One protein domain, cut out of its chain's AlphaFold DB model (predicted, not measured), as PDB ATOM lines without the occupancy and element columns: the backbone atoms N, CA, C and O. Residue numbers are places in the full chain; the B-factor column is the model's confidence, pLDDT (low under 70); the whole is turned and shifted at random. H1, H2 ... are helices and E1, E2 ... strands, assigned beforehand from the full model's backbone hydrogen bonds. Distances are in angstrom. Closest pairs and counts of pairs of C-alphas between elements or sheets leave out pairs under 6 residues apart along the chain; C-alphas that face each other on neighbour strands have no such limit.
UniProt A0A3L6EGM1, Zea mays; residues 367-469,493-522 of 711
ATOM      1  N   THR A 367     242.046 219.132 226.838       24.73
ATOM      2  CA  THR A 367     240.822 218.812 226.095       24.73
ATOM      3  C   THR A 367     239.758 219.833 226.498       24.73
ATOM      4  O   THR A 367     239.138 219.742 227.555       24.73
ATOM      5  N   THR A 368     239.580 220.873 225.689       29.06
ATOM      6  CA  THR A 368     238.581 221.923 225.910       29.06
ATOM      7  C   THR A 368     237.169 221.381 225.669       29.06
ATOM      8  O   THR A 368     236.692 221.370 224.535       29.06
ATOM      9  N   MET A 369     236.506 220.929 226.734       28.03
ATOM     10  CA  MET A 369     235.080 220.592 226.743       28.03
ATOM     11  C   MET A 369     234.272 221.821 227.180       28.03
ATOM     12  O   MET A 369     234.346 222.247 228.330       28.03
ATOM     13  N   SER A 370     233.529 222.421 226.250       36.19
ATOM     14  CA  SER A 370     232.693 223.599 226.507       36.19
ATOM     15  C   SER A 370     231.365 223.186 227.144       36.19
ATOM     16  O   SER A 370     230.571 222.501 226.510       36.19
ATOM     17  N   ALA A 371     231.073 223.626 228.370       33.97
ATOM     18  CA  ALA A 371     229.781 223.357 229.020       33.97
ATOM     19  C   ALA A 371     228.615 224.188 228.437       33.97
ATOM     20  O   ALA A 371     227.461 223.981 228.800       33.97
ATOM     21  N   PHE A 372     228.898 225.143 227.549       36.19
ATOM     22  CA  PHE A 372     227.946 226.185 227.152       36.19
ATOM     23  C   PHE A 372     227.496 226.124 225.692       36.19
ATOM     24  O   PHE A 372     226.647 226.932 225.317       36.19
ATOM     25  N   ALA A 373     227.993 225.186 224.875       36.88
ATOM     26  CA  ALA A 373     227.466 225.012 223.526       36.88
ATOM     27  C   ALA A 373     227.904 223.729 222.799       36.88
ATOM     28  O   ALA A 373     229.087 223.544 222.524       36.88
ATOM     29  N   ASP A 374     226.903 222.960 222.370       39.09
ATOM     30  CA  ASP A 374     226.973 222.048 221.226       39.09
ATOM     31  C   ASP A 374     226.077 222.629 220.110       39.09
ATOM     32  O   ASP A 374     224.997 223.161 220.392       39.09
ATOM     33  N   GLU A 375     226.535 222.567 218.855       38.28
ATOM     34  CA  GLU A 375     225.928 223.203 217.667       38.28
ATOM     35  C   GLU A 375     224.495 222.708 217.354       38.28
ATOM     36  O   GLU A 375     223.711 223.417 216.721       38.28
ATOM     37  N   ASP A 376     224.110 221.547 217.889       39.09
ATOM     38  CA  ASP A 376     222.909 220.786 217.510       39.09
ATOM     39  C   ASP A 376     221.563 221.433 217.899       39.09
ATOM     40  O   ASP A 376     220.505 221.030 217.414       39.09
ATOM     41  N   ILE A 377     221.563 222.451 218.767       38.97
ATOM     42  CA  ILE A 377     220.324 223.106 219.233       38.97
ATOM     43  C   ILE A 377     219.895 224.253 218.315       38.97
ATOM     44  O   ILE A 377     218.697 224.521 218.177       38.97
ATOM     45  N   ALA A 378     220.851 224.931 217.672       37.53
ATOM     46  CA  ALA A 378     220.535 226.075 216.822       37.53
ATOM     47  C   ALA A 378     219.706 225.655 215.599       37.53
ATOM     48  O   ALA A 378     218.752 226.344 215.251       37.53
ATOM     49  N   ASP A 379     220.011 224.497 215.018       39.66
ATOM     50  CA  ASP A 379     219.360 224.033 213.791       39.66
ATOM     51  C   ASP A 379     217.997 223.358 214.045       39.66
ATOM     52  O   ASP A 379     217.140 223.335 213.162       39.66
ATOM     53  N   GLY A 380     217.757 222.845 215.261       37.75
ATOM     54  CA  GLY A 380     216.498 222.183 215.633       37.75
ATOM     55  C   GLY A 380     215.424 223.119 216.202       37.75
ATOM     56  O   GLY A 380     214.239 222.943 215.921       37.75
ATOM     57  N   ILE A 381     215.814 224.128 216.996       42.53
ATOM     58  CA  ILE A 381     214.864 225.102 217.574       42.53
ATOM     59  C   ILE A 381     214.548 226.220 216.569       42.53
ATOM     60  O   ILE A 381     213.440 226.770 216.563       42.53
ATOM     61  N   PHE A 382     215.505 226.574 215.708       45.09
ATOM     62  CA  PHE A 382     215.383 227.695 214.786       45.09
ATOM     63  C   PHE A 382     215.317 227.175 213.354       45.09
ATOM     64  O   PHE A 382     216.331 226.928 212.717       45.09
ATOM     65  N   GLY A 383     214.099 227.048 212.817       40.81
ATOM     66  CA  GLY A 383     213.925 226.943 211.365       40.81
ATOM     67  C   GLY A 383     214.524 228.158 210.633       40.81
ATOM     68  O   GLY A 383     215.002 229.100 211.260       40.81
ATOM     69  N   ASP A 384     214.415 228.208 209.303       44.94
ATOM     70  CA  ASP A 384     214.989 229.253 208.420       44.94
ATOM     71  C   ASP A 384     214.608 230.733 208.736       44.94
ATOM     72  O   ASP A 384     215.024 231.666 208.036       44.94
ATOM     73  N   ALA A 385     213.806 230.990 209.772       42.62
ATOM     74  CA  ALA A 385     213.409 232.312 210.240       42.62
ATOM     75  C   ALA A 385     214.324 232.841 211.372       42.62
ATOM     76  O   ALA A 385     214.783 232.085 212.223       42.62
ATOM     77  N   PRO A 386     214.564 234.167 211.460       52.69
ATOM     78  CA  PRO A 386     215.370 234.738 212.538       52.69
ATOM     79  C   PRO A 386     214.678 234.561 213.897       52.69
ATOM     80  O   PRO A 386     213.580 235.088 214.104       52.69
ATOM     81  N   TRP A 387     215.348 233.874 214.825       62.06
ATOM     82  CA  TRP A 387     214.857 233.650 216.182       62.06
ATOM     83  C   TRP A 387     214.561 234.956 216.928       62.06
ATOM     84  O   TRP A 387     215.304 235.940 216.850       62.06
ATOM     85  N   ARG A 388     213.459 234.950 217.679       70.88
ATOM     86  CA  ARG A 388     213.098 235.976 218.656       70.88
ATOM     87  C   ARG A 388     212.729 235.265 219.945       70.88
ATOM     88  O   ARG A 388     211.780 234.489 219.949       70.88
ATOM     89  N   GLY A 389     213.446 235.560 221.020       74.44
ATOM     90  CA  GLY A 389     213.151 235.025 222.341       74.44
ATOM     91  C   GLY A 389     213.358 236.069 223.426       74.44
ATOM     92  O   GLY A 389     213.986 237.107 223.205       74.44
ATOM     93  N   ALA A 390     212.797 235.777 224.595       86.69
ATOM     94  CA  ALA A 390     213.037 236.502 225.831       86.69
ATOM     95  C   ALA A 390     213.860 235.626 226.781       86.69
ATOM     96  O   ALA A 390     213.852 234.395 226.683       86.69
ATOM     97  N   GLY A 391     214.583 236.272 227.687       90.12
ATOM     98  CA  GLY A 391     215.443 235.603 228.645       90.12
ATOM     99  C   GLY A 391     215.759 236.470 229.847       90.12
ATOM    100  O   GLY A 391     215.405 237.650 229.885       90.12
ATOM    101  N   VAL A 392     216.456 235.876 230.808       90.75
ATOM    102  CA  VAL A 392     216.906 236.530 232.037       90.75
ATOM    103  C   VAL A 392     218.429 236.593 232.065       90.75
ATOM    104  O   VAL A 392     219.093 235.645 231.655       90.75
ATOM    105  N   ALA A 393     218.985 237.704 232.543       93.38
ATOM    106  CA  ALA A 393     220.402 237.818 232.876       93.38
ATOM    107  C   ALA A 393     220.528 237.896 234.397       93.38
ATOM    108  O   ALA A 393     219.937 238.789 235.007       93.38
ATOM    109  N   VAL A 394     221.250 236.958 235.010       92.44
ATOM    110  CA  VAL A 394     221.339 236.850 236.470       92.44
ATOM    111  C   VAL A 394     222.757 236.487 236.923       92.44
ATOM    112  O   VAL A 394     223.398 235.620 236.327       92.44
ATOM    113  N   PRO A 395     223.285 237.131 237.978       93.31
ATOM    114  CA  PRO A 395     224.524 236.698 238.607       93.31
ATOM    115  C   PRO A 395     224.337 235.366 239.334       93.31
ATOM    116  O   PRO A 395     223.420 235.236 240.145       93.31
ATOM    117  N   MET A 396     225.235 234.405 239.110       92.94
ATOM    118  CA  MET A 396     225.109 233.067 239.698       92.94
ATOM    119  C   MET A 396     225.078 233.116 241.235       92.94
ATOM    120  O   MET A 396     224.176 232.572 241.862       92.94
ATOM    121  N   PHE A 397     225.962 233.914 241.841       92.25
ATOM    122  CA  PHE A 397     226.013 234.118 243.295       92.25
ATOM    123  C   PHE A 397     224.731 234.712 243.914       92.25
ATOM    124  O   PHE A 397     224.558 234.662 245.130       92.25
ATOM    125  N   SER A 398     223.840 235.300 243.106       94.00
ATOM    126  CA  SER A 398     222.582 235.892 243.582       94.00
ATOM    127  C   SER A 398     221.405 234.916 243.588       94.00
ATOM    128  O   SER A 398     220.372 235.221 244.182       94.00
ATOM    129  N   ILE A 399     221.550 233.756 242.938       94.06
ATOM    130  CA  ILE A 399     220.521 232.715 242.932       94.06
ATOM    131  C   ILE A 399     220.373 232.170 244.354       94.06
ATOM    132  O   ILE A 399     221.349 232.084 245.098       94.06
ATOM    133  N   ARG A 400     219.131 231.864 244.739       93.25
ATOM    134  CA  ARG A 400     218.802 231.325 246.055       93.25
ATOM    135  C   ARG A 400     217.946 230.072 245.951       93.25
ATOM    136  O   ARG A 400     216.980 230.055 245.187       93.25
ATOM    137  N   SER A 401     218.258 229.066 246.755       91.25
ATOM    138  CA  SER A 401     217.464 227.855 246.931       91.25
ATOM    139  C   SER A 401     217.431 227.416 248.395       91.25
ATOM    140  O   SER A 401     218.199 227.878 249.228       91.25
ATOM    141  N   TYR A 402     216.523 226.500 248.729       90.00
ATOM    142  CA  TYR A 402     216.437 225.946 250.085       90.00
ATOM    143  C   TYR A 402     217.623 225.046 250.461       90.00
ATOM    144  O   TYR A 402     217.755 224.687 251.627       90.00
ATOM    145  N   GLN A 403     218.425 224.630 249.479       85.44
ATOM    146  CA  GLN A 403     219.556 223.718 249.666       85.44
ATOM    147  C   GLN A 403     220.905 224.436 249.612       85.44
ATOM    148  O   GLN A 403     221.923 223.806 249.890       85.44
ATOM    149  N   ASP A 404     220.913 225.716 249.241       85.12
ATOM    150  CA  ASP A 404     222.136 226.494 249.130       85.12
ATOM    151  C   ASP A 404     222.754 226.823 250.499       85.12
ATOM    152  O   ASP A 404     222.142 226.667 251.559       85.12
ATOM    153  N   LEU A 405     223.997 227.304 250.470       87.94
ATOM    154  CA  LEU A 405     224.724 227.778 251.651       87.94
ATOM    155  C   LEU A 405     224.760 229.313 251.740       87.94
ATOM    156  O   LEU A 405     225.728 229.904 252.218       87.94
ATOM    157  N   GLY A 406     223.707 229.988 251.274       87.69
ATOM    158  CA  GLY A 406     223.615 231.448 251.232       87.69
ATOM    159  C   GLY A 406     224.251 232.087 249.993       87.69
ATOM    160  O   GLY A 406     224.418 233.311 249.956       87.69
ATOM    161  N   VAL A 407     224.574 231.290 248.977       91.31
ATOM    162  CA  VAL A 407     225.056 231.704 247.656       91.31
ATOM    163  C   VAL A 407     224.567 230.689 246.630       91.31
ATOM    164  O   VAL A 407     224.542 229.503 246.935       91.31
ATOM    165  N   GLY A 408     224.180 231.137 245.436       93.31
ATOM    166  CA  GLY A 408     223.771 230.210 244.383       93.31
ATOM    167  C   GLY A 408     224.903 229.258 244.003       93.31
ATOM    168  O   GLY A 408     226.065 229.666 243.971       93.31
ATOM    169  N   GLU A 409     224.552 228.014 243.685       94.81
ATOM    170  CA  GLU A 409     225.457 226.945 243.241       94.81
ATOM    171  C   GLU A 409     225.047 226.437 241.847       94.81
ATOM    172  O   GLU A 409     223.922 226.654 241.392       94.81
ATOM    173  N   PHE A 410     225.924 225.719 241.136       94.50
ATOM    174  CA  PHE A 410     225.618 225.289 239.762       94.50
ATOM    175  C   PHE A 410     224.375 224.406 239.651       94.50
ATOM    176  O   PHE A 410     223.643 224.499 238.666       94.50
ATOM    177  N   LEU A 411     224.079 223.592 240.664       94.00
ATOM    178  CA  LEU A 411     222.877 222.762 240.658       94.00
ATOM    179  C   LEU A 411     221.580 223.572 240.837       94.00
ATOM    180  O   LEU A 411     220.525 223.114 240.391       94.00
ATOM    181  N   ASP A 412     221.641 224.795 241.379       95.88
ATOM    182  CA  ASP A 412     220.485 225.702 241.452       95.88
ATOM    183  C   ASP A 412     220.069 226.249 240.089       95.88
ATOM    184  O   ASP A 412     218.916 226.647 239.905       95.88
ATOM    185  N   LEU A 413     220.959 226.209 239.091       94.62
ATOM    186  CA  LEU A 413     220.615 226.610 237.728       94.62
ATOM    187  C   LEU A 413     219.446 225.794 237.176       94.62
ATOM    188  O   LEU A 413     218.656 226.331 236.408       94.62
ATOM    189  N   LYS A 414     219.272 224.535 237.596       95.25
ATOM    190  CA  LYS A 414     218.120 223.717 237.183       95.25
ATOM    191  C   LYS A 414     216.794 224.341 237.624       95.25
ATOM    192  O   LYS A 414     215.853 224.387 236.835       95.25
ATOM    193  N   LEU A 415     216.748 224.889 238.840       94.88
ATOM    194  CA  LEU A 415     215.572 225.585 239.371       94.88
ATOM    195  C   LEU A 415     215.296 226.869 238.584       94.88
ATOM    196  O   LEU A 415     214.149 227.156 238.242       94.88
ATOM    197  N   LEU A 416     216.351 227.616 238.248       94.62
ATOM    198  CA  LEU A 416     216.245 228.811 237.412       94.62
ATOM    199  C   LEU A 416     215.755 228.479 235.996       94.62
ATOM    200  O   LEU A 416     214.947 229.221 235.440       94.62
ATOM    201  N   VAL A 417     216.210 227.366 235.418       95.06
ATOM    202  CA  VAL A 417     215.732 226.871 234.123       95.06
ATOM    203  C   VAL A 417     214.254 226.511 234.193       95.06
ATOM    204  O   VAL A 417     213.498 226.944 233.330       95.06
ATOM    205  N   ASP A 418     213.817 225.762 235.204       95.94
ATOM    206  CA  ASP A 418     212.399 225.416 235.343       95.94
ATOM    207  C   ASP A 418     211.528 226.666 235.516       95.94
ATOM    208  O   ASP A 418     210.476 226.788 234.885       95.94
ATOM    209  N   TRP A 419     211.996 227.640 236.298       95.69
ATOM    210  CA  TRP A 419     211.354 228.947 236.407       95.69
ATOM    211  C   TRP A 419     211.288 229.680 235.059       95.69
ATOM    212  O   TRP A 419     210.231 230.194 234.692       95.69
ATOM    213  N   ALA A 420     212.381 229.686 234.290       93.50
ATOM    214  CA  ALA A 420     212.442 230.315 232.975       93.50
ATOM    215  C   ALA A 420     211.449 229.669 231.994       93.50
ATOM    216  O   ALA A 420     210.683 230.382 231.345       93.50
ATOM    217  N   VAL A 421     211.394 228.334 231.942       93.31
ATOM    218  CA  VAL A 421     210.442 227.580 231.108       93.31
ATOM    219  C   VAL A 421     209.001 227.934 231.463       93.31
ATOM    220  O   VAL A 421     208.204 228.211 230.568       93.31
ATOM    221  N   ASN A 422     208.674 227.987 232.757       95.81
ATOM    222  CA  ASN A 422     207.322 228.307 233.223       95.81
ATOM    223  C   ASN A 422     206.858 229.713 232.809       95.81
ATOM    224  O   ASN A 422     205.660 229.941 232.652       95.81
ATOM    225  N   LEU A 423     207.789 230.647 232.613       94.69
ATOM    226  CA  LEU A 423     207.507 232.011 232.155       94.69
ATOM    227  C   LEU A 423     207.625 232.190 230.634       94.69
ATOM    228  O   LEU A 423     207.419 233.296 230.132       94.69
ATOM    229  N   GLY A 424     207.957 231.130 229.892       89.62
ATOM    230  CA  GLY A 424     208.183 231.199 228.448       89.62
ATOM    231  C   GLY A 424     209.502 231.877 228.060       89.62
ATOM    232  O   GLY A 424     209.629 232.403 226.955       89.62
ATOM    233  N   PHE A 425     210.488 231.900 228.958       90.75
ATOM    234  CA  PHE A 425     211.846 232.323 228.636       90.75
ATOM    235  C   PHE A 425     212.639 231.178 228.009       90.75
ATOM    236  O   PHE A 425     212.554 230.023 228.415       90.75
ATOM    237  N   HIS A 426     213.450 231.533 227.016       81.25
ATOM    238  CA  HIS A 426     214.232 230.598 226.204       81.25
ATOM    239  C   HIS A 426     215.743 230.831 226.340       81.25
ATOM    240  O   HIS A 426     216.537 230.187 225.657       81.25
ATOM    241  N   LEU A 427     216.150 231.776 227.192       84.94
ATOM    242  CA  LEU A 427     217.541 232.156 227.410       84.94
ATOM    243  C   LEU A 427     217.779 232.505 228.887       84.94
ATOM    244  O   LEU A 427     217.052 233.306 229.472       84.94
ATOM    245  N   VAL A 428     218.841 231.949 229.455       87.12
ATOM    246  CA  VAL A 428     219.405 232.324 230.751       87.12
ATOM    247  C   VAL A 428     220.846 232.754 230.508       87.12
ATOM    248  O   VAL A 428     221.660 231.957 230.055       87.12
ATOM    249  N   GLN A 429     221.169 234.012 230.787       90.31
ATOM    250  CA  GLN A 429     222.532 234.528 230.752       90.31
ATOM    251  C   GLN A 429     223.090 234.631 232.171       90.31
ATOM    252  O   GLN A 429     222.455 235.216 233.047       90.31
ATOM    253  N   LEU A 430     224.301 234.119 232.367       87.69
ATOM    254  CA  LEU A 430     225.061 234.275 233.602       87.69
ATOM    255  C   LEU A 430     226.109 235.376 233.444       87.69
ATOM    256  O   LEU A 430     226.608 235.600 232.343       87.69
ATOM    257  N   LEU A 431     226.433 236.054 234.548       90.06
ATOM    258  CA  LEU A 431     227.685 236.814 234.666       90.06
ATOM    259  C   LEU A 431     228.889 235.851 234.618       90.06
ATOM    260  O   LEU A 431     228.684 234.638 234.715       90.06
ATOM    261  N   PRO A 432     230.131 236.359 234.502       90.69
ATOM    262  CA  PRO A 432     231.308 235.504 234.571       90.69
ATOM    263  C   PRO A 432     231.302 234.639 235.834       90.69
ATOM    264  O   PRO A 432     230.985 235.112 236.925       90.69
ATOM    265  N   ILE A 433     231.636 233.363 235.661       90.94
ATOM    266  CA  ILE A 433     231.642 232.345 236.727       90.94
ATOM    267  C   ILE A 433     233.053 231.836 237.044       90.94
ATOM    268  O   ILE A 433     233.231 230.808 237.701       90.94
ATOM    269  N   ASN A 434     234.048 232.533 236.507       91.31
ATOM    270  CA  ASN A 434     235.452 232.204 236.640       91.31
ATOM    271  C   ASN A 434     235.943 232.399 238.072       91.31
ATOM    272  O   ASN A 434     235.384 233.207 238.811       91.31
ATOM    273  N   ASP A 435     236.989 231.670 238.451       91.56
ATOM    274  CA  ASP A 435     237.625 231.863 239.751       91.56
ATOM    275  C   ASP A 435     238.218 233.270 239.835       91.56
ATOM    276  O   ASP A 435     238.948 233.698 238.938       91.56
ATOM    277  N   THR A 436     237.891 233.985 240.904       92.06
ATOM    278  CA  THR A 436     238.306 235.364 241.179       92.06
ATOM    279  C   THR A 436     239.123 235.476 242.466       92.06
ATOM    280  O   THR A 436     239.438 236.585 242.881       92.06
ATOM    281  N   SER A 437     239.511 234.351 243.081       89.38
ATOM    282  CA  SER A 437     240.187 234.267 244.389       89.38
ATOM    283  C   SER A 437     241.664 234.710 244.359       89.38
ATOM    284  O   SER A 437     242.539 234.014 244.873       89.38
ATOM    285  N   VAL A 438     241.967 235.842 243.720       85.06
ATOM    286  CA  VAL A 438     243.328 236.340 243.466       85.06
ATOM    287  C   VAL A 438     244.065 236.700 244.750       85.06
ATOM    288  O   VAL A 438     245.245 236.390 244.901       85.06
ATOM    289  N   HIS A 439     243.383 237.372 245.674       82.81
ATOM    290  CA  HIS A 439     243.991 237.923 246.881       82.81
ATOM    291  C   HIS A 439     243.563 237.186 248.153       82.81
ATOM    292  O   HIS A 439     244.107 237.450 249.226       82.81
ATOM    293  N   GLY A 440     242.584 236.283 248.054       81.44
ATOM    294  CA  GLY A 440     241.977 235.593 249.189       81.44
ATOM    295  C   GLY A 440     241.177 236.542 250.085       81.44
ATOM    296  O   GLY A 440     241.074 236.320 251.293       81.44
ATOM    297  N   MET A 441     240.662 237.640 249.525       79.38
ATOM    298  CA  MET A 441     240.039 238.728 250.286       79.38
ATOM    299  C   MET A 441     238.577 238.932 249.891       79.38
ATOM    300  O   MET A 441     238.116 238.502 248.842       79.38
ATOM    301  N   ARG A 442     237.819 239.646 250.730       73.00
ATOM    302  CA  ARG A 442     236.387 239.918 250.497       73.00
ATOM    303  C   ARG A 442     236.095 240.570 249.136       73.00
ATOM    304  O   ARG A 442     235.009 240.379 248.596       73.00
ATOM    305  N   TRP A 443     237.000 241.400 248.624       71.25
ATOM    306  CA  TRP A 443     236.787 242.129 247.369       71.25
ATOM    307  C   TRP A 443     236.994 241.276 246.115       71.25
ATOM    308  O   TRP A 443     236.548 241.693 245.048       71.25
ATOM    309  N   ASP A 444     237.513 240.054 246.249       82.44
ATOM    310  CA  ASP A 444     237.611 239.061 245.169       82.44
ATOM    311  C   ASP A 444     236.230 238.627 244.644       82.44
ATOM    312  O   ASP A 444     236.116 237.894 243.673       82.44
ATOM    313  N   SER A 445     235.139 239.128 245.228       79.88
ATOM    314  CA  SER A 445     233.771 238.970 244.720       79.88
ATOM    315  C   SER A 445     233.506 239.575 243.329       79.88
ATOM    316  O   SER A 445     232.422 239.360 242.788       79.88
ATOM    317  N   TYR A 446     234.428 240.364 242.761       87.56
ATOM    318  CA  TYR A 446     234.230 241.033 241.472       87.56
ATOM    319  C   TYR A 446     234.407 240.057 240.289       87.56
ATOM    320  O   TYR A 446     235.542 239.698 239.976       87.56
ATOM    321  N   PRO A 447     233.337 239.687 239.548       87.44
ATOM    322  CA  PRO A 447     233.383 238.592 238.561       87.44
ATOM    323  C   PRO A 447     234.316 238.819 237.366       87.44
ATOM    324  O   PRO A 447     234.631 237.888 236.633       87.44
ATOM    325  N   TYR A 448     234.729 240.065 237.130       88.31
ATOM    326  CA  TYR A 448     235.557 240.424 235.983       88.31
ATOM    327  C   TYR A 448     237.057 240.478 236.318       88.31
ATOM    328  O   TYR A 448     237.849 240.604 235.389       88.31
ATOM    329  N   SER A 449     237.450 240.347 237.595       89.38
ATOM    330  CA  SER A 449     238.856 240.182 238.012       89.38
ATOM    331  C   SER A 449     239.164 238.711 238.259       89.38
ATOM    332  O   SER A 449     239.297 238.248 239.388       89.38
ATOM    333  N   SER A 450     239.195 237.934 237.183       90.00
ATOM    334  CA  SER A 450     239.432 236.495 237.276       90.00
ATOM    335  C   SER A 450     240.897 236.183 237.607       90.00
ATOM    336  O   SER A 450     241.798 236.650 236.904       90.00
ATOM    337  N   LEU A 451     241.100 235.317 238.605       90.25
ATOM    338  CA  LEU A 451     242.338 234.581 238.879       90.25
ATOM    339  C   LEU A 451     242.679 233.642 237.729       90.25
ATOM    340  O   LEU A 451     243.851 233.492 237.390       90.25
ATOM    341  N   SER A 452     241.666 233.030 237.111       88.25
ATOM    342  CA  SER A 452     241.842 232.415 235.804       88.25
ATOM    343  C   SER A 452     240.576 232.436 234.964       88.25
ATOM    344  O   SER A 452     239.486 232.167 235.459       88.25
ATOM    345  N   VAL A 453     240.729 232.679 233.661       85.62
ATOM    346  CA  VAL A 453     239.622 232.590 232.686       85.62
ATOM    347  C   VAL A 453     239.256 231.155 232.306       85.62
ATOM    348  O   VAL A 453     238.277 230.945 231.590       85.62
ATOM    349  N   PHE A 454     240.026 230.181 232.788       83.56
ATOM    350  CA  PHE A 454     239.832 228.753 232.543       83.56
ATOM    351  C   PHE A 454     239.245 228.023 233.757       83.56
ATOM    352  O   PHE A 454     238.467 227.086 233.601       83.56
ATOM    353  N   ALA A 455     239.582 228.466 234.971       87.38
ATOM    354  CA  ALA A 455     239.074 227.865 236.201       87.38
ATOM    355  C   ALA A 455     237.680 228.399 236.555       87.38
ATOM    356  O   ALA A 455     237.400 229.593 236.414       87.38
ATOM    357  N   LEU A 456     236.817 227.513 237.052       90.50
ATOM    358  CA  LEU A 456     235.516 227.859 237.621       90.50
ATOM    359  C   LEU A 456     235.683 228.254 239.086       90.50
ATOM    360  O   LEU A 456     236.503 227.670 239.793       90.50
ATOM    361  N   HIS A 457     234.882 229.205 239.564       92.75
ATOM    362  CA  HIS A 457     234.961 229.624 240.957       92.75
ATOM    363  C   HIS A 457     234.497 228.498 241.904       92.75
ATOM    364  O   HIS A 457     233.350 228.051 241.794       92.75
ATOM    365  N   PRO A 458     235.318 228.089 242.899       91.81
ATOM    366  CA  PRO A 458     234.934 227.078 243.894       91.81
ATOM    367  C   PRO A 458     233.660 227.379 244.683       91.81
ATOM    368  O   PRO A 458     233.015 226.456 245.171       91.81
ATOM    369  N   LEU A 459     233.267 228.653 244.763       90.88
ATOM    370  CA  LEU A 459     232.048 229.107 245.426       90.88
ATOM    371  C   LEU A 459     230.773 228.448 244.881       90.88
ATOM    372  O   LEU A 459     229.786 228.361 245.599       90.88
ATOM    373  N   TYR A 460     230.779 228.004 243.623       93.75
ATOM    374  CA  TYR A 460     229.587 227.478 242.954       93.75
ATOM    375  C   TYR A 460     229.432 225.959 243.051       93.75
ATOM    376  O   TYR A 460     228.518 225.398 242.440       93.75
ATOM    377  N   LEU A 461     230.310 225.292 243.802       93.00
ATOM    378  CA  LEU A 461     230.258 223.855 244.022       93.00
ATOM    379  C   LEU A 461     229.246 223.509 245.114       93.00
ATOM    380  O   LEU A 461     229.452 223.863 246.272       93.00
ATOM    381  N   ARG A 462     228.235 222.698 244.784       91.69
ATOM    382  CA  ARG A 462     227.396 222.065 245.805       91.69
ATOM    383  C   ARG A 462     228.148 220.930 246.476       91.69
ATOM    384  O   ARG A 462     228.247 219.835 245.919       91.69
ATOM    385  N   VAL A 463     228.644 221.173 247.682       89.12
ATOM    386  CA  VAL A 463     229.439 220.196 248.442       89.12
ATOM    387  C   VAL A 463     228.585 219.007 248.896       89.12
ATOM    388  O   VAL A 463     229.043 217.871 248.854       89.12
ATOM    389  N   GLN A 464     227.317 219.238 249.241       86.88
ATOM    390  CA  GLN A 464     226.370 218.204 249.677       86.88
ATOM    391  C   GLN A 464     226.093 217.162 248.586       86.88
ATOM    392  O   GLN A 464     225.684 216.050 248.892       86.88
ATOM    393  N   ALA A 465     226.323 217.502 247.314       86.56
ATOM    394  CA  ALA A 465     226.152 216.583 246.193       86.56
ATOM    395  C   ALA A 465     227.368 215.663 245.975       86.56
ATOM    396  O   ALA A 465     227.330 214.815 245.088       86.56
ATOM    397  N   LEU A 466     228.456 215.839 246.738       85.56
ATOM    398  CA  LEU A 466     229.671 215.031 246.601       85.56
ATOM    399  C   LEU A 466     229.613 213.734 247.409       85.56
ATOM    400  O   LEU A 466     230.173 212.730 246.981       85.56
ATOM    401  N   SER A 467     228.981 213.751 248.585       76.44
ATOM    402  CA  SER A 467     228.848 212.570 249.436       76.44
ATOM    403  C   SER A 467     227.795 212.771 250.525       76.44
ATOM    404  O   SER A 467     227.756 213.817 251.174       76.44
ATOM    405  N   ASP A 468     227.020 211.717 250.788       65.00
ATOM    406  CA  ASP A 468     226.041 211.648 251.881       65.00
ATOM    407  C   ASP A 468     226.691 211.673 253.281       65.00
ATOM    408  O   ASP A 468     226.012 211.873 254.286       65.00
ATOM    409  N   ALA A 469     228.013 211.470 253.361       58.69
ATOM    410  CA  ALA A 469     228.777 211.415 254.606       58.69
ATOM    411  C   ALA A 469     229.388 212.765 255.025       58.69
ATOM    412  O   ALA A 469     230.111 212.820 256.021       58.69
ATOM    413  N   ASP A 493     249.286 216.817 247.178       68.12
ATOM    414  CA  ASP A 493     247.928 216.672 247.710       68.12
ATOM    415  C   ASP A 493     247.112 217.959 247.554       68.12
ATOM    416  O   ASP A 493     245.942 217.902 247.180       68.12
ATOM    417  N   VAL A 494     247.748 219.126 247.713       75.38
ATOM    418  CA  VAL A 494     247.118 220.427 247.437       75.38
ATOM    419  C   VAL A 494     246.741 220.548 245.957       75.38
ATOM    420  O   VAL A 494     245.617 220.926 245.630       75.38
ATOM    421  N   ILE A 495     247.638 220.164 245.045       75.12
ATOM    422  CA  ILE A 495     247.362 220.172 243.603       75.12
ATOM    423  C   ILE A 495     246.206 219.216 243.273       75.12
ATOM    424  O   ILE A 495     245.255 219.618 242.601       75.12
ATOM    425  N   ARG A 496     246.241 217.974 243.783       73.62
ATOM    426  CA  ARG A 496     245.150 216.993 243.615       73.62
ATOM    427  C   ARG A 496     243.813 217.537 244.100       73.62
ATOM    428  O   ARG A 496     242.809 217.350 243.422       73.62
ATOM    429  N   PHE A 497     243.803 218.218 245.243       80.62
ATOM    430  CA  PHE A 497     242.598 218.825 245.790       80.62
ATOM    431  C   PHE A 497     242.004 219.870 244.836       80.62
ATOM    432  O   PHE A 497     240.811 219.819 244.542       80.62
ATOM    433  N   HIS A 498     242.816 220.770 244.274       80.06
ATOM    434  CA  HIS A 498     242.321 221.748 243.300       80.06
ATOM    435  C   HIS A 498     241.805 221.093 242.009       80.06
ATOM    436  O   HIS A 498     240.752 221.496 241.511       80.06
ATOM    437  N   TYR A 499     242.474 220.047 241.503       75.06
ATOM    438  CA  TYR A 499     241.964 219.258 240.372       75.06
ATOM    439  C   TYR A 499     240.621 218.598 240.687       75.06
ATOM    440  O   TYR A 499     239.703 218.662 239.873       75.06
ATOM    441  N   TYR A 500     240.484 218.008 241.876       80.94
ATOM    442  CA  TYR A 500     239.245 217.390 242.340       80.94
ATOM    443  C   TYR A 500     238.093 218.405 242.395       80.94
ATOM    444  O   TYR A 500     237.007 218.150 241.876       80.94
ATOM    445  N   VAL A 501     238.344 219.595 242.950       84.62
ATOM    446  CA  VAL A 501     237.355 220.682 243.009       84.62
ATOM    447  C   VAL A 501     236.934 221.131 241.605       84.62
ATOM    448  O   VAL A 501     235.738 221.199 241.324       84.62
ATOM    449  N   GLN A 502     237.889 221.394 240.704       84.38
ATOM    450  CA  GLN A 502     237.588 221.807 239.327       84.38
ATOM    451  C   GLN A 502     236.841 220.724 238.539       84.38
ATOM    452  O   GLN A 502     235.896 221.036 237.815       84.38
ATOM    453  N   TYR A 503     237.199 219.451 238.728       79.56
ATOM    454  CA  TYR A 503     236.484 218.318 238.145       79.56
ATOM    455  C   TYR A 503     235.009 218.311 238.567       79.56
ATOM    456  O   TYR A 503     234.120 218.255 237.719       79.56
ATOM    457  N   HIS A 504     234.717 218.446 239.862       84.44
ATOM    458  CA  HIS A 504     233.332 218.434 240.331       84.44
ATOM    459  C   HIS A 504     232.540 219.691 239.957       84.44
ATOM    460  O   HIS A 504     231.356 219.580 239.632       84.44
ATOM    461  N   LEU A 505     233.176 220.867 239.930       85.75
ATOM    462  CA  LEU A 505     232.570 222.089 239.389       85.75
ATOM    463  C   LEU A 505     232.151 221.886 237.930       85.75
ATOM    464  O   LEU A 505     231.024 222.215 237.555       85.75
ATOM    465  N   TYR A 506     233.037 221.293 237.124       81.81
ATOM    466  CA  TYR A 506     232.761 220.967 235.732       81.81
ATOM    467  C   TYR A 506     231.583 219.994 235.592       81.81
ATOM    468  O   TYR A 506     230.691 220.245 234.780       81.81
ATOM    469  N   ILE A 507     231.540 218.920 236.388       82.38
ATOM    470  CA  ILE A 507     230.440 217.944 236.354       82.38
ATOM    471  C   ILE A 507     229.100 218.620 236.670       82.38
ATOM    472  O   ILE A 507     228.149 218.469 235.904       82.38
ATOM    473  N   GLN A 508     229.025 219.412 237.743       89.25
ATOM    474  CA  GLN A 508     227.775 220.067 238.143       89.25
ATOM    475  C   GLN A 508     227.308 221.114 237.126       89.25
ATOM    476  O   GLN A 508     226.121 221.175 236.797       89.25
ATOM    477  N   LEU A 509     228.230 221.914 236.581       89.25
ATOM    478  CA  LEU A 509     227.904 222.882 235.535       89.25
ATOM    479  C   LEU A 509     227.442 222.187 234.248       89.25
ATOM    480  O   LEU A 509     226.445 222.594 233.651       89.25
ATOM    481  N   SER A 510     228.126 221.117 233.841       82.81
ATOM    482  CA  SER A 510     227.771 220.326 232.657       82.81
ATOM    483  C   SER A 510     226.405 219.663 232.812       82.81
ATOM    484  O   SER A 510     225.612 219.628 231.868       82.81
ATOM    485  N   GLU A 511     226.086 219.179 234.009       86.25
ATOM    486  CA  GLU A 511     224.776 218.626 234.329       86.25
ATOM    487  C   GLU A 511     223.676 219.694 234.228       86.25
ATOM    488  O   GLU A 511     222.653 219.477 233.571       86.25
ATOM    489  N   ALA A 512     223.892 220.872 234.819       88.94
ATOM    490  CA  ALA A 512     222.961 221.994 234.740       88.94
ATOM    491  C   ALA A 512     222.757 222.491 233.299       88.94
ATOM    492  O   ALA A 512     221.625 222.729 232.874       88.94
ATOM    493  N   ALA A 513     223.832 222.588 232.517       84.50
ATOM    494  CA  ALA A 513     223.758 222.949 231.110       84.50
ATOM    495  C   ALA A 513     222.998 221.893 230.294       84.50
ATOM    496  O   ALA A 513     222.137 222.230 229.486       84.50
ATOM    497  N   THR A 514     223.249 220.604 230.530       81.44
ATOM    498  CA  THR A 514     222.506 219.501 229.892       81.44
ATOM    499  C   THR A 514     221.020 219.545 230.240       81.44
ATOM    500  O   THR A 514     220.169 219.338 229.373       81.44
ATOM    501  N   TYR A 515     220.690 219.888 231.485       87.94
ATOM    502  CA  TYR A 515     219.311 220.093 231.911       87.94
ATOM    503  C   TYR A 515     218.641 221.259 231.168       87.94
ATOM    504  O   TYR A 515     217.542 221.092 230.636       87.94
ATOM    505  N   ALA A 516     219.321 222.407 231.061       84.12
ATOM    506  CA  ALA A 516     218.861 223.562 230.286       84.12
ATOM    507  C   ALA A 516     218.579 223.196 228.824       84.12
ATOM    508  O   ALA A 516     217.498 223.479 228.301       84.12
ATOM    509  N   ARG A 517     219.514 222.467 228.203       80.81
ATOM    510  CA  ARG A 517     219.399 221.966 226.828       80.81
ATOM    511  C   ARG A 517     218.174 221.076 226.642       80.81
ATOM    512  O   ARG A 517     217.371 221.330 225.750       80.81
ATOM    513  N   LYS A 518     217.961 220.099 227.529       85.19
ATOM    514  CA  LYS A 518     216.783 219.211 227.500       85.19
ATOM    515  C   LYS A 518     215.457 219.976 227.613       85.19
ATOM    516  O   LYS A 518     214.426 219.505 227.140       85.19
ATOM    517  N   LYS A 519     215.478 221.149 228.246       86.56
ATOM    518  CA  LYS A 519     214.327 222.039 228.435       86.56
ATOM    519  C   LYS A 519     214.188 223.106 227.340       86.56
ATOM    520  O   LYS A 519     213.310 223.956 227.456       86.56
ATOM    521  N   ASN A 520     215.007 223.062 226.284       83.88
ATOM    522  CA  ASN A 520     215.049 224.067 225.215       83.88
ATOM    523  C   ASN A 520     215.330 225.497 225.725       83.88
ATOM    524  O   ASN A 520     214.824 226.476 225.173       83.88
ATOM    525  N   VAL A 521     216.134 225.622 226.785       83.50
ATOM    526  CA  VAL A 521     216.617 226.904 227.310       83.50
ATOM    527  C   VAL A 521     218.099 227.038 226.992       83.50
ATOM    528  O   VAL A 521     218.907 226.184 227.352       83.50
ATOM    529  N   ILE A 522     218.467 228.135 226.335       83.38
ATOM    530  CA  ILE A 522     219.865 228.451 226.050       83.38
ATOM    531  C   ILE A 522     220.514 228.966 227.330       83.38
ATOM    532  O   ILE A 522     220.066 229.966 227.891       83.38
TER     533      ILE A 522
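This is residues 367 to 469 and 493 to 522 of the 711 residues of a protein of Zea mays (UniProt A0A3L6EGM1). A short ribbon of two parallel strands, E1 and E2, packs on helix H2, and the long helix H4 runs beside H2 the same way and makes much of the longest axis. The strand E3 comes near H4 at Gln 502, the short H3 lies among loops away from H4, and H1 lies close to the last turn of H4, by Arg 517, in the low-confidence stretch of residues 367 to 387. The printed part has 133 residues, with four named helices and three named strands in the order H1 E1 H2 E2 H3 E3 H4; the class is mixed, helices and strands, and under half of the residues are in named elements. It is compact, with a radius of gyration of the C-alphas of 16.0 A, and spans 52 by 35 by 32 A.

Start with H1, residues 376 to 381, and look across to H4, residues 493 to 518: they are close but not clearly touching, the closest C-alphas being those of Ile 377 and Arg 517 at 7.7 A. Next find E1, residues 391 to 394, parallel to E2, residues 427 to 430, at 14 degrees; N 392 and O 427 are within hydrogen-bond range at 3.0 A, as are N 429 and O 392 at 2.8 A. With H2, residues 410 to 422, they form a strand-helix-strand unit, two parallel neighbour strands with a helix between them in the chain, and its crossover is right-handed. The closest C-alphas of H2 and E2 are those of Val 417 and Val 428, 7.4 A apart. H2 and H4 touch, Phe 410 and Leu 509 having the closest C-alphas at 5.4 A, with a shallow tilt of 10 degrees, the same way; H4 touches H2 with residues 505 to 516 alone. H3, residues 442 to 445, is apart from H4. E3, residues 452 to 456, pairs with no named strand; its closest C-alpha to H4 is that of Leu 456, 6.6 A from that of Gln 502. In H4 every O i to N i+4 pair is within hydrogen-bond range, against 1 of 2 in H1 and 7 of 9 in H2; H3 is too short for such a pair.

Find C-alpha 376 at (222.909, 220.786, 217.510), where H1 begins. C-alpha 410 at (225.618, 225.289, 239.762) opens H2, 19.7 A long. H4, 37.2 A long, ends at C-alpha 518, (216.783, 219.211, 227.500).

The two C-alphas farthest apart, those of Ala 385 and Asp 493, are 53.3 A apart. Residues 470 to 492 are not printed, and C-alphas 469 and 493 are 21.0 A apart across this cut. The links E1 to H2 and E2 to H3 are long. The pLDDT is under 70 in residues 367 to 387, 468 to 469 and 493.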